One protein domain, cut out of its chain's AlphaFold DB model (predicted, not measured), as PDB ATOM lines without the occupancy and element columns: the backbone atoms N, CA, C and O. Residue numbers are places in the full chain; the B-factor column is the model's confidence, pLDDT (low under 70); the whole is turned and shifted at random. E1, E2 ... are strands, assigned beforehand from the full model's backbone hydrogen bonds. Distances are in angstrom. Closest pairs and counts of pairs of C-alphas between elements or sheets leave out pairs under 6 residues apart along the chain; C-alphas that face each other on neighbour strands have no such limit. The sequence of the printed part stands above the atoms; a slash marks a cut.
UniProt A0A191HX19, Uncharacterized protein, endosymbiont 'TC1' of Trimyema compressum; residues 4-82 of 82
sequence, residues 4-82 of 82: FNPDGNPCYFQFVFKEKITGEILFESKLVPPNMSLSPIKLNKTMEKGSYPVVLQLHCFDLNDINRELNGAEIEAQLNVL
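AT A GLANCE: This is residues 4 to 82 of the 82 residues of an uncharacterized protein of endosymbiont 'TC1' of Trimyema compressum (UniProt A0A191HX19). One long, twisted sheet of four strands makes a wall. The two long strands E4 and E5 run its length as a hairpin, with E1 beside E4 and the short E2 at the other edge; over one face, away from the sheet, the short strand E3 pairs with residues 4 to 5, and the other face is bare. The printed part has 79 residues with no named helix and five named strands, E1 to E5 along the chain; the sheet's order is E2, E1, E4, E5, all antiparallel, and the class is all strand. The whole is only just compact, close to loose, with a radius of gyration of the C-alphas of 13.7 A, and elongated, spanning 42 by 23 by 17 A.

IN THESE COORDINATES: E4, residues 50 to 62, is 37.4 A from first to last C-alpha and begins with C-alpha 50 at (192.019, 100.596, 245.292). E5, residues 69 to 81, is 32.5 A long, bends by 57 degrees at residue 72 and ends with C-alpha 81 at (191.267, 95.486, 246.150). E1, residues 11 to 19, is 25.6 A long and begins with C-alpha 11 at (172.032, 78.425, 227.425). E2 is residues 25 to 28, and E3 is residues 36 to 38.

HOW THE PARTS SIT: E4 and E5 form a hairpin, antiparallel at 162 degrees between their directions. The C-alphas of 55 and 76 face each other at 4.6 A; N 58 and O 73 are within hydrogen-bond range at 2.8 A, as are N 81 and O 50 at 2.8 A. On the other side of E4, E1 is antiparallel to it at 158 degrees, with N 12 and O 61 at 2.8 A and N 57 and O 16 at 2.8 A. E1 and E2 form the second hairpin, antiparallel at 165 degrees, with N 17 and O 27 within hydrogen-bond range at 2.8 A. E2 and E5 are the edge strands and are apart. From edge to edge the strands' lines turn by 50 degrees. E3 pairs with no named strand and is apart from E1, E2, E4 and E5; its residues 36 to 37 pair antiparallel with residues 4 to 5.

THE WHOLE: The two C-alphas farthest apart, those of Lys 49 and Asn 64, are 42.6 A from each other. The printed part runs from residue 4 to residue 82, the chain's last, and has no cut. The link from E3 to E4 is long, with 11 residues; E1 to E2 is tight. The mean pLDDT of the printed part is 95.6, and no printed residue is under 70.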
ATOM      1  N   PHE A   4     178.284  81.080 238.407       94.19
ATOM      2  CA  PHE A   4     177.512  79.847 238.313       94.19
ATOM      3  C   PHE A   4     176.468  79.991 237.214       94.19
ATOM      4  O   PHE A   4     175.780  81.009 237.155       94.19
ATOM      5  N   ASN A   5     176.367  78.983 236.350       96.44
ATOM      6  CA  ASN A   5     175.255  78.849 235.424       96.44
ATOM      7  C   ASN A   5     174.187  77.957 236.087       96.44
ATOM      8  O   ASN A   5     174.474  76.780 236.324       96.44
ATOM      9  N   PRO A   6     172.999  78.494 236.429       95.31
ATOM     10  CA  PRO A   6     171.955  77.743 237.116       95.31
ATOM     11  C   PRO A   6     171.545  76.453 236.407       95.31
ATOM     12  O   PRO A   6     171.619  76.337 235.183       95.31
ATOM     13  N   ASP A   7     171.083  75.482 237.191       96.75
ATOM     14  CA  ASP A   7     170.457  74.283 236.641       96.75
ATOM     15  C   ASP A   7     169.195  74.640 235.838       96.75
ATOM     16  O   ASP A   7     168.474  75.585 236.166       96.75
ATOM     17  N   GLY A   8     168.953  73.903 234.755       94.06
ATOM     18  CA  GLY A   8     167.826  74.129 233.845       94.06
ATOM     19  C   GLY A   8     167.913  75.387 232.969       94.06
ATOM     20  O   GLY A   8     166.996  75.634 232.187       94.06
ATOM     21  N   ASN A   9     168.988  76.177 233.054       95.44
ATOM     22  CA  ASN A   9     169.162  77.343 232.193       95.44
ATOM     23  C   ASN A   9     169.385  76.903 230.725       95.44
ATOM     24  O   ASN A   9     170.280  76.097 230.469       95.44
ATOM     25  N   PRO A  10     168.614  77.393 229.736       94.88
ATOM     26  CA  PRO A  10     168.643  76.858 228.371       94.88
ATOM     27  C   PRO A  10     169.788  77.425 227.512       94.88
ATOM     28  O   PRO A  10     169.661  77.516 226.292       94.88
ATOM     29  N   CYS A  11     170.898  77.839 228.126       97.75
ATOM     30  CA  CYS A  11     172.032  78.425 227.425       97.75
ATOM     31  C   CYS A  11     173.359  78.179 228.149       97.75
ATOM     32  O   CYS A  11     173.420  77.970 229.365       97.75
ATOM     33  N   TYR A  12     174.447  78.257 227.391       98.06
ATOM     34  CA  TYR A  12     175.772  78.466 227.956       98.06
ATOM     35  C   TYR A  12     175.909  79.905 228.441       98.06
ATOM     36  O   TYR A  12     175.348  80.817 227.837       98.06
ATOM     37  N   PHE A  13     176.710  80.109 229.483       97.50
ATOM     38  CA  PHE A  13     177.150  81.434 229.907       97.50
ATOM     39  C   PHE A  13     178.614  81.673 229.564       97.50
ATOM     40  O   PHE A  13     179.447  80.787 229.737       97.50
ATOM     41  N   GLN A  14     178.940  82.896 229.166       97.25
ATOM     42  CA  GLN A  14     180.295  83.425 229.174       97.25
ATOM     43  C   GLN A  14     180.321  84.693 230.024       97.25
ATOM     44  O   GLN A  14     179.483  85.578 229.868       97.25
ATOM     45  N   PHE A  15     181.291  84.774 230.924       96.19
ATOM     46  CA  PHE A  15     181.479  85.906 231.816       96.19
ATOM     47  C   PHE A  15     182.682  86.713 231.338       96.19
ATOM     48  O   PHE A  15     183.799  86.190 231.306       96.19
ATOM     49  N   VAL A  16     182.468  87.985 231.013       97.06
ATOM     50  CA  VAL A  16     183.537  88.932 230.683       97.06
ATOM     51  C   VAL A  16     183.513  90.055 231.707       97.06
ATOM     52  O   VAL A  16     182.518  90.750 231.866       97.06
ATOM     53  N   PHE A  17     184.607  90.229 232.435       96.12
ATOM     54  CA  PHE A  17     184.729  91.227 233.488       96.12
ATOM     55  C   PHE A  17     185.722  92.303 233.065       96.12
ATOM     56  O   PHE A  17     186.889  92.004 232.798       96.12
ATOM     57  N   LYS A  18     185.254  93.549 232.991       97.62
ATOM     58  CA  LYS A  18     186.003  94.686 232.449       97.62
ATOM     59  C   LYS A  18     186.106  95.818 233.458       97.62
ATOM     60  O   LYS A  18     185.171  96.046 234.223       97.62
ATOM     61  N   GLU A  19     187.207  96.556 233.430       97.25
ATOM     62  CA  GLU A  19     187.278  97.868 234.077       97.25
ATOM     63  C   GLU A  19     186.497  98.883 233.228       97.25
ATOM     64  O   GLU A  19     186.621  98.912 232.003       97.25
ATOM     65  N   LYS A  20     185.623  99.670 233.865       97.38
ATOM     66  CA  LYS A  20     184.602 100.471 233.176       97.38
ATOM     67  C   LYS A  20     185.193 101.675 232.439       97.38
ATOM     68  O   LYS A  20     184.651 102.067 231.411       97.38
ATOM     69  N   ILE A  21     186.258 102.283 232.962       95.44
ATOM     70  CA  ILE A  21     186.828 103.522 232.407       95.44
ATOM     71  C   ILE A  21     187.739 103.226 231.212       95.44
ATOM     72  O   ILE A  21     187.642 103.867 230.169       95.44
ATOM     73  N   THR A  22     188.639 102.264 231.367       96.19
ATOM     74  CA  THR A  22     189.660 101.876 230.387       96.19
ATOM     75  C   THR A  22     189.154 100.834 229.393       96.19
ATOM     76  O   THR A  22     189.729 100.693 228.315       96.19
ATOM     77  N   GLY A  23     188.094 100.095 229.738       96.06
ATOM     78  CA  GLY A  23     187.579  98.975 228.947       96.06
ATOM     79  C   GLY A  23     188.441  97.712 229.027       96.06
ATOM     80  O   GLY A  23     188.183  96.748 228.304       96.06
ATOM     81  N   GLU A  24     189.467  97.695 229.882       96.88
ATOM     82  CA  GLU A  24     190.398  96.576 229.999       96.88
ATOM     83  C   GLU A  24     189.693  95.306 230.489       96.88
ATOM     84  O   GLU A  24     189.002  95.320 231.509       96.88
ATOM     85  N   ILE A  25     189.908  94.187 229.793       97.62
ATOM     86  CA  ILE A  25     189.390  92.875 230.194       97.62
ATOM     87  C   ILE A  25     190.244  92.323 231.337       97.62
ATOM     88  O   ILE A  25     191.367  91.847 231.146       97.62
ATOM     89  N   LEU A  26     189.673  92.344 232.536       96.31
ATOM     90  CA  LEU A  26     190.296  91.827 233.749       96.31
ATOM     91  C   LEU A  26     190.155  90.308 233.857       96.31
ATOM     92  O   LEU A  26     191.005  89.666 234.468       96.31
ATOM     93  N   PHE A  27     189.094  89.733 233.292       95.31
ATOM     94  CA  PHE A  27     188.853  88.294 233.247       95.31
ATOM     95  C   PHE A  27     187.868  87.963 232.123       95.31
ATOM     96  O   PHE A  27     186.901  88.689 231.909       95.31
ATOM     97  N   GLU A  28     188.088  86.841 231.451       96.19
ATOM     98  CA  GLU A  28     187.155  86.276 230.482       96.19
ATOM     99  C   GLU A  28     187.092  84.765 230.682       96.19
ATOM    100  O   GLU A  28     188.120  84.090 230.797       96.19
ATOM    101  N   SER A  29     185.879  84.227 230.762       95.56
ATOM    102  CA  SER A  29     185.684  82.796 230.921       95.56
ATOM    103  C   SER A  29     185.572  82.061 229.590       95.56
ATOM    104  O   SER A  29     185.203  82.619 228.560       95.56
ATOM    105  N   LYS A  30     185.790  80.743 229.647       94.00
ATOM    106  CA  LYS A  30     185.198  79.820 228.670       94.00
ATOM    107  C   LYS A  30     183.680  79.744 228.874       94.00
ATOM    108  O   LYS A  30     183.160  80.249 229.873       94.00
ATOM    109  N   LEU A  31     182.993  79.055 227.967       96.06
ATOM    110  CA  LEU A  31     181.584  78.735 228.155       96.06
ATOM    111  C   LEU A  31     181.360  77.846 229.377       96.06
ATOM    112  O   LEU A  31     182.060  76.854 229.590       96.06
ATOM    113  N   VAL A  32     180.347  78.206 230.152       96.25
ATOM    114  CA  VAL A  32     179.903  77.509 231.351       96.25
ATOM    115  C   VAL A  32     178.564  76.850 231.038       96.25
ATOM    116  O   VAL A  32     177.590  77.571 230.805       96.25
ATOM    117  N   PRO A  33     178.486  75.511 230.989       97.00
ATOM    118  CA  PRO A  33     177.219  74.809 230.805       97.00
ATOM    119  C   PRO A  33     176.311  74.945 232.032       97.00
ATOM    120  O   PRO A  33     176.801  75.286 233.112       97.00
ATOM    121  N   PRO A  34     175.012  74.641 231.883       97.62
ATOM    122  CA  PRO A  34     174.072  74.610 232.998       97.62
ATOM    123  C   PRO A  34     174.563  73.721 234.140       97.62
ATOM    124  O   PRO A  34     175.223  72.703 233.919       97.62
ATOM    125  N   ASN A  35     174.239  74.127 235.365       97.00
ATOM    126  CA  ASN A  35     174.639  73.474 236.611       97.00
ATOM    127  C   ASN A  35     176.166  73.381 236.844       97.00
ATOM    128  O   ASN A  35     176.634  72.573 237.647       97.00
ATOM    129  N   MET A  36     176.970  74.213 236.172       95.69
ATOM    130  CA  MET A  36     178.415  74.301 236.399       95.69
ATOM    131  C   MET A  36     178.842  75.682 236.888       95.69
ATOM    132  O   MET A  36     178.215  76.706 236.615       95.69
ATOM    133  N   SER A  37     179.942  75.698 237.641       92.38
ATOM    134  CA  SER A  37     180.515  76.914 238.214       92.38
ATOM    135  C   SER A  37     181.975  77.094 237.823       92.38
ATOM    136  O   SER A  37     182.703  76.121 237.626       92.38
ATOM    137  N   LEU A  38     182.409  78.349 237.772       88.38
ATOM    138  CA  LEU A  38     183.804  78.733 237.645       88.38
ATOM    139  C   LEU A  38     184.358  79.130 239.009       88.38
ATOM    140  O   LEU A  38     183.945  80.126 239.611       88.38
ATOM    141  N   SER A  39     185.341  78.361 239.463       83.44
ATOM    142  CA  SER A  39     186.168  78.686 240.618       83.44
ATOM    143  C   SER A  39     187.515  77.959 240.525       83.44
ATOM    144  O   SER A  39     187.511  76.757 240.252       83.44
ATOM    145  N   PRO A  40     188.651  78.629 240.793       81.81
ATOM    146  CA  PRO A  40     188.787  80.044 241.148       81.81
ATOM    147  C   PRO A  40     188.744  80.982 239.925       81.81
ATOM    148  O   PRO A  40     189.164  80.620 238.830       81.81
ATOM    149  N   ILE A  41     188.280  82.217 240.134       88.12
ATOM    150  CA  ILE A  41     188.404  83.308 239.156       88.12
ATOM    151  C   ILE A  41     189.774  83.955 239.365       88.12
ATOM    152  O   ILE A  41     190.074  84.422 240.464       88.12
ATOM    153  N   LYS A  42     190.601  83.980 238.319       90.38
ATOM    154  CA  LYS A  42     191.917  84.626 238.332       90.38
ATOM    155  C   LYS A  42     191.896  85.802 237.367       90.38
ATOM    156  O   LYS A  42     191.609  85.607 236.192       90.38
ATOM    157  N   LEU A  43     192.205  86.997 237.865       93.94
ATOM    158  CA  LEU A  43     192.354  88.165 237.005       93.94
ATOM    159  C   LEU A  43     193.605  88.020 236.128       93.94
ATOM    160  O   LEU A  43     194.601  87.418 236.534       93.94
ATOM    161  N   ASN A  44     193.558  88.617 234.943       94.62
ATOM    162  CA  ASN A  44     194.635  88.590 233.955       94.62
ATOM    163  C   ASN A  44     195.887  89.353 234.416       94.62
ATOM    164  O   ASN A  44     196.960  89.185 233.839       94.62
ATOM    165  N   LYS A  45     195.768  90.160 235.474       93.25
ATOM    166  CA  LYS A  45     196.867  90.892 236.098       93.25
ATOM    167  C   LYS A  45     196.684  91.027 237.605       93.25
ATOM    168  O   LYS A  45     195.580  90.891 238.133       93.25
ATOM    169  N   THR A  46     197.778  91.357 238.280       94.44
ATOM    170  CA  THR A  46     197.733  91.874 239.648       94.44
ATOM    171  C   THR A  46     197.199  93.303 239.624       94.44
ATOM    172  O   THR A  46     197.570  94.095 238.759       94.44
ATOM    173  N   MET A  47     196.333  93.622 240.578       94.38
ATOM    174  CA  MET A  47     195.774  94.958 240.764       94.38
ATOM    175  C   MET A  47     196.412  95.597 241.996       94.38
ATOM    176  O   MET A  47     196.671  94.908 242.984       94.38
ATOM    177  N   GLU A  48     196.647  96.904 241.948       96.62
ATOM    178  CA  GLU A  48     197.019  97.665 243.139       96.62
ATOM    179  C   GLU A  48     195.811  97.833 244.071       96.62
ATOM    180  O   GLU A  48     194.657  97.659 243.672       96.62
ATOM    181  N   LYS A  49     196.080  98.167 245.337       97.81
ATOM    182  CA  LYS A  49     195.034  98.478 246.312       97.81
ATOM    183  C   LYS A  49     194.219  99.679 245.828       97.81
ATOM    184  O   LYS A  49     194.782 100.730 245.538       97.81
ATOM    185  N   GLY A  50     192.896  99.548 245.804       97.12
ATOM    186  CA  GLY A  50     192.019 100.596 245.292       97.12
ATOM    187  C   GLY A  50     190.589 100.131 245.050       97.12
ATOM    188  O   GLY A  50     190.243  98.974 245.290       97.12
ATOM    189  N   SER A  51     189.757 101.057 244.571       97.44
ATOM    190  CA  SER A  51     188.383 100.792 244.146       97.44
ATOM    191  C   SER A  51     188.240 101.146 242.671       97.44
ATOM    192  O   SER A  51     188.573 102.261 242.268       97.44
ATOM    193  N   TYR A  52     187.773 100.191 241.874       97.06
ATOM    194  CA  TYR A  52     187.681 100.310 240.421       97.06
ATOM    195  C   TYR A  52     186.229 100.097 239.983       97.06
ATOM    196  O   TYR A  52     185.638  99.076 240.355       97.06
ATOM    197  N   PRO A  53     185.625 101.009 239.203       98.06
ATOM    198  CA  PRO A  53     184.344 100.733 238.576       98.06
ATOM    199  C   PRO A  53     184.536  99.649 237.514       98.06
ATOM    200  O   PRO A  53     185.468  99.680 236.716       98.06
ATOM    201  N   VAL A  54     183.654  98.665 237.506       97.69
ATOM    202  CA  VAL A  54     183.769  97.487 236.646       97.69
ATOM    203  C   VAL A  54     182.412  97.137 236.057       97.69
ATOM    204  O   VAL A  54     181.367  97.500 236.602       97.69
ATOM    205  N   VAL A  55     182.434  96.410 234.949       98.12
ATOM    206  CA  VAL A  55     181.243  95.842 234.320       98.12
ATOM    207  C   VAL A  55     181.454  94.343 234.161       98.12
ATOM    208  O   VAL A  55     182.465  93.905 233.608       98.12
ATOM    209  N   LEU A  56     180.504  93.553 234.655       96.12
ATOM    210  CA  LEU A  56     180.380  92.140 234.319       96.12
ATOM    211  C   LEU A  56     179.389  92.007 233.166       96.12
ATOM    212  O   LEU A  56     178.206  92.297 233.324       96.12
ATOM    213  N   GLN A  57     179.876  91.552 232.022       97.50
ATOM    214  CA  GLN A  57     179.062  91.175 230.880       97.50
ATOM    215  C   GLN A  57     178.802  89.671 230.940       97.50
ATOM    216  O   GLN A  57     179.728  88.865 231.083       97.50
ATOM    217  N   LEU A  58     177.529  89.306 230.859       96.62
ATOM    218  CA  LEU A  58     177.049  87.942 230.751       96.62
ATOM    219  C   LEU A  58     176.575  87.726 229.318       96.62
ATOM    220  O   LEU A  58     175.530  88.245 228.930       96.62
ATOM    221  N   HIS A  59     177.332  86.950 228.554       97.94
ATOM    222  CA  HIS A  59     176.920  86.504 227.230       97.94
ATOM    223  C   HIS A  59     176.266  85.132 227.337       97.94
ATOM    224  O   HIS A  59     176.707  84.277 228.111       97.94
ATOM    225  N   CYS A  60     175.217  84.930 226.551       98.00
ATOM    226  CA  CYS A  60     174.430  83.707 226.542       98.00
ATOM    227  C   CYS A  60     174.505  83.084 225.151       98.00
ATOM    228  O   CYS A  60     174.298  83.784 224.168       98.00
ATOM    229  N   PHE A  61     174.748  81.779 225.059       98.38
ATOM    230  CA  PHE A  61     174.817  81.074 223.773       98.38
ATOM    231  C   PHE A  61     173.884  79.868 223.770       98.38
ATOM    232  O   PHE A  61     173.746  79.189 224.791       98.38
ATOM    233  N   ASP A  62     173.240  79.606 222.634       97.69
ATOM    234  CA  ASP A  62     172.345  78.459 222.468       97.69
ATOM    235  C   ASP A  62     173.086  77.134 222.740       97.69
ATOM    236  O   ASP A  62     174.267  76.976 222.423       97.69
ATOM    237  N   LEU A  63     172.398  76.174 223.369       96.31
ATOM    238  CA  LEU A  63     172.990  74.880 223.731       96.31
ATOM    239  C   LEU A  63     173.253  73.973 222.521       96.31
ATOM    240  O   LEU A  63     174.125  73.110 222.585       96.31
ATOM    241  N   ASN A  64     172.494  74.148 221.439       96.62
ATOM    242  CA  ASN A  64     172.569  73.330 220.230       96.62
ATOM    243  C   ASN A  64     173.355  74.019 219.106       96.62
ATOM    244  O   ASN A  64     173.875  73.334 218.228       96.62
ATOM    245  N   ASP A  65     173.452  75.350 219.132       96.38
ATOM    246  CA  ASP A  65     174.285  76.134 218.215       96.38
ATOM    247  C   ASP A  65     175.035  77.246 218.954       96.38
ATOM    248  O   ASP A  65     174.554  78.362 219.136       96.38
ATOM    249  N   ILE A  66     176.274  76.945 219.325       93.19
ATOM    250  CA  ILE A  66     177.169  77.858 220.040       93.19
ATOM    251  C   ILE A  66     177.437  79.184 219.305       93.19
ATOM    252  O   ILE A  66     177.824  80.158 219.943       93.19
ATOM    253  N   ASN A  67     177.236  79.254 217.982       95.38
ATOM    254  CA  ASN A  67     177.426  80.497 217.227       95.38
ATOM    255  C   ASN A  67     176.215  81.434 217.326       95.38
ATOM    256  O   ASN A  67     176.284  82.585 216.894       95.38
ATOM    257  N   ARG A  68     175.100  80.950 217.883       97.44
ATOM    258  CA  ARG A  68     173.895  81.735 218.111       97.44
ATOM    259  C   ARG A  68     173.929  82.345 219.508       97.44
ATOM    260  O   ARG A  68     173.608  81.694 220.504       97.44
ATOM    261  N   GLU A  69     174.267  83.625 219.558       97.31
ATOM    262  CA  GLU A  69     174.151  84.426 220.773       97.31
ATOM    263  C   GLU A  69     172.670  84.698 221.107       97.31
ATOM    264  O   GLU A  69     171.830  84.926 220.230       97.31
ATOM    265  N   LEU A  70     172.345  84.630 222.395       97.06
ATOM    266  CA  LEU A  70     171.036  84.900 222.986       97.06
ATOM    267  C   LEU A  70     171.097  86.200 223.799       97.06
ATOM    268  O   LEU A  70     172.134  86.853 223.884       97.06
ATOM    269  N   ASN A  71     169.986  86.600 224.421       95.75
ATOM    270  CA  ASN A  71     169.985  87.803 225.248       95.75
ATOM    271  C   ASN A  71     170.951  87.658 226.439       95.75
ATOM    272  O   ASN A  71     170.829  86.742 227.252       95.75
ATOM    273  N   GLY A  72     171.898  88.589 226.534       95.44
ATOM    274  CA  GLY A  72     172.836  88.703 227.645       95.44
ATOM    275  C   GLY A  72     172.388  89.697 228.715       95.44
ATOM    276  O   GLY A  72     171.246  90.164 228.727       95.44
ATOM    277  N   ALA A  73     173.315  90.041 229.606       96.19
ATOM    278  CA  ALA A  73     173.149  91.091 230.606       96.19
ATOM    279  C   ALA A  73     174.465  91.842 230.847       96.19
ATOM    280  O   ALA A  73     175.547  91.274 230.723       96.19
ATOM    281  N   GLU A  74     174.366  93.101 231.264       97.31
ATOM    282  CA  GLU A  74     175.494  93.873 231.784       97.31
ATOM    283  C   GLU A  74     175.186  94.308 233.211       97.31
ATOM    284  O   GLU A  74     174.096  94.799 233.509       97.31
ATOM    285  N   ILE A  75     176.145  94.099 234.108       96.12
ATOM    286  CA  ILE A  75     176.011  94.391 235.531       96.12
ATOM    287  C   ILE A  75     177.142  95.335 235.916       96.12
ATOM    288  O   ILE A  75     178.317  94.963 235.877       96.12
ATOM    289  N   GLU A  76     176.788  96.555 236.308       97.31
ATOM    290  CA  GLU A  76     177.748  97.504 236.865       97.31
ATOM    291  C   GLU A  76     178.070  97.155 238.321       97.31
ATOM    292  O   GLU A  76     177.178  96.850 239.117       97.31
ATOM    293  N   ALA A  77     179.349  97.214 238.684       95.38
ATOM    294  CA  ALA A  77     179.813  96.926 240.035       95.38
ATOM    295  C   ALA A  77     181.068  97.743 240.395       95.38
ATOM    296  O   ALA A  77     181.612  98.493 239.581       95.38
ATOM    297  N   GLN A  78     181.542  97.583 241.633       96.75
ATOM    298  CA  GLN A  78     182.844  98.079 242.081       96.75
ATOM    299  C   GLN A  78     183.729  96.923 242.547       96.75
ATOM    300  O   GLN A  78     183.325  96.115 243.386       96.75
ATOM    301  N   LEU A  79     184.954  96.870 242.026       94.75
ATOM    302  CA  LEU A  79     186.000  95.966 242.484       94.75
ATOM    303  C   LEU A  79     186.847  96.675 243.540       94.75
ATOM    304  O   LEU A  79     187.568  97.618 243.226       94.75
ATOM    305  N   ASN A  80     186.787  96.187 244.777       95.94
ATOM    306  CA  ASN A  80     187.622  96.670 245.872       95.94
ATOM    307  C   ASN A  80     188.792  95.705 246.093       95.94
ATOM    308  O   ASN A  80     188.584  94.544 246.445       95.94
ATOM    309  N   VAL A  81     190.011  96.198 245.888       95.69
ATOM    310  CA  VAL A  81     191.267  95.486 246.150       95.69
ATOM    311  C   VAL A  81     191.808  95.996 247.482       95.69
ATOM    312  O   VAL A  81     192.024  97.201 247.628       95.69
ATOM    313  N   LEU A  82     191.952  95.098 248.464       92.56
ATOM    314  CA  LEU A  82     192.230  95.422 249.872       92.56
ATOM    315  C   LEU A  82     193.703  95.271 250.251       92.56
ATOM    316  O   LEU A  82     194.340  94.318 249.757       92.56
TER     317      LEU A  82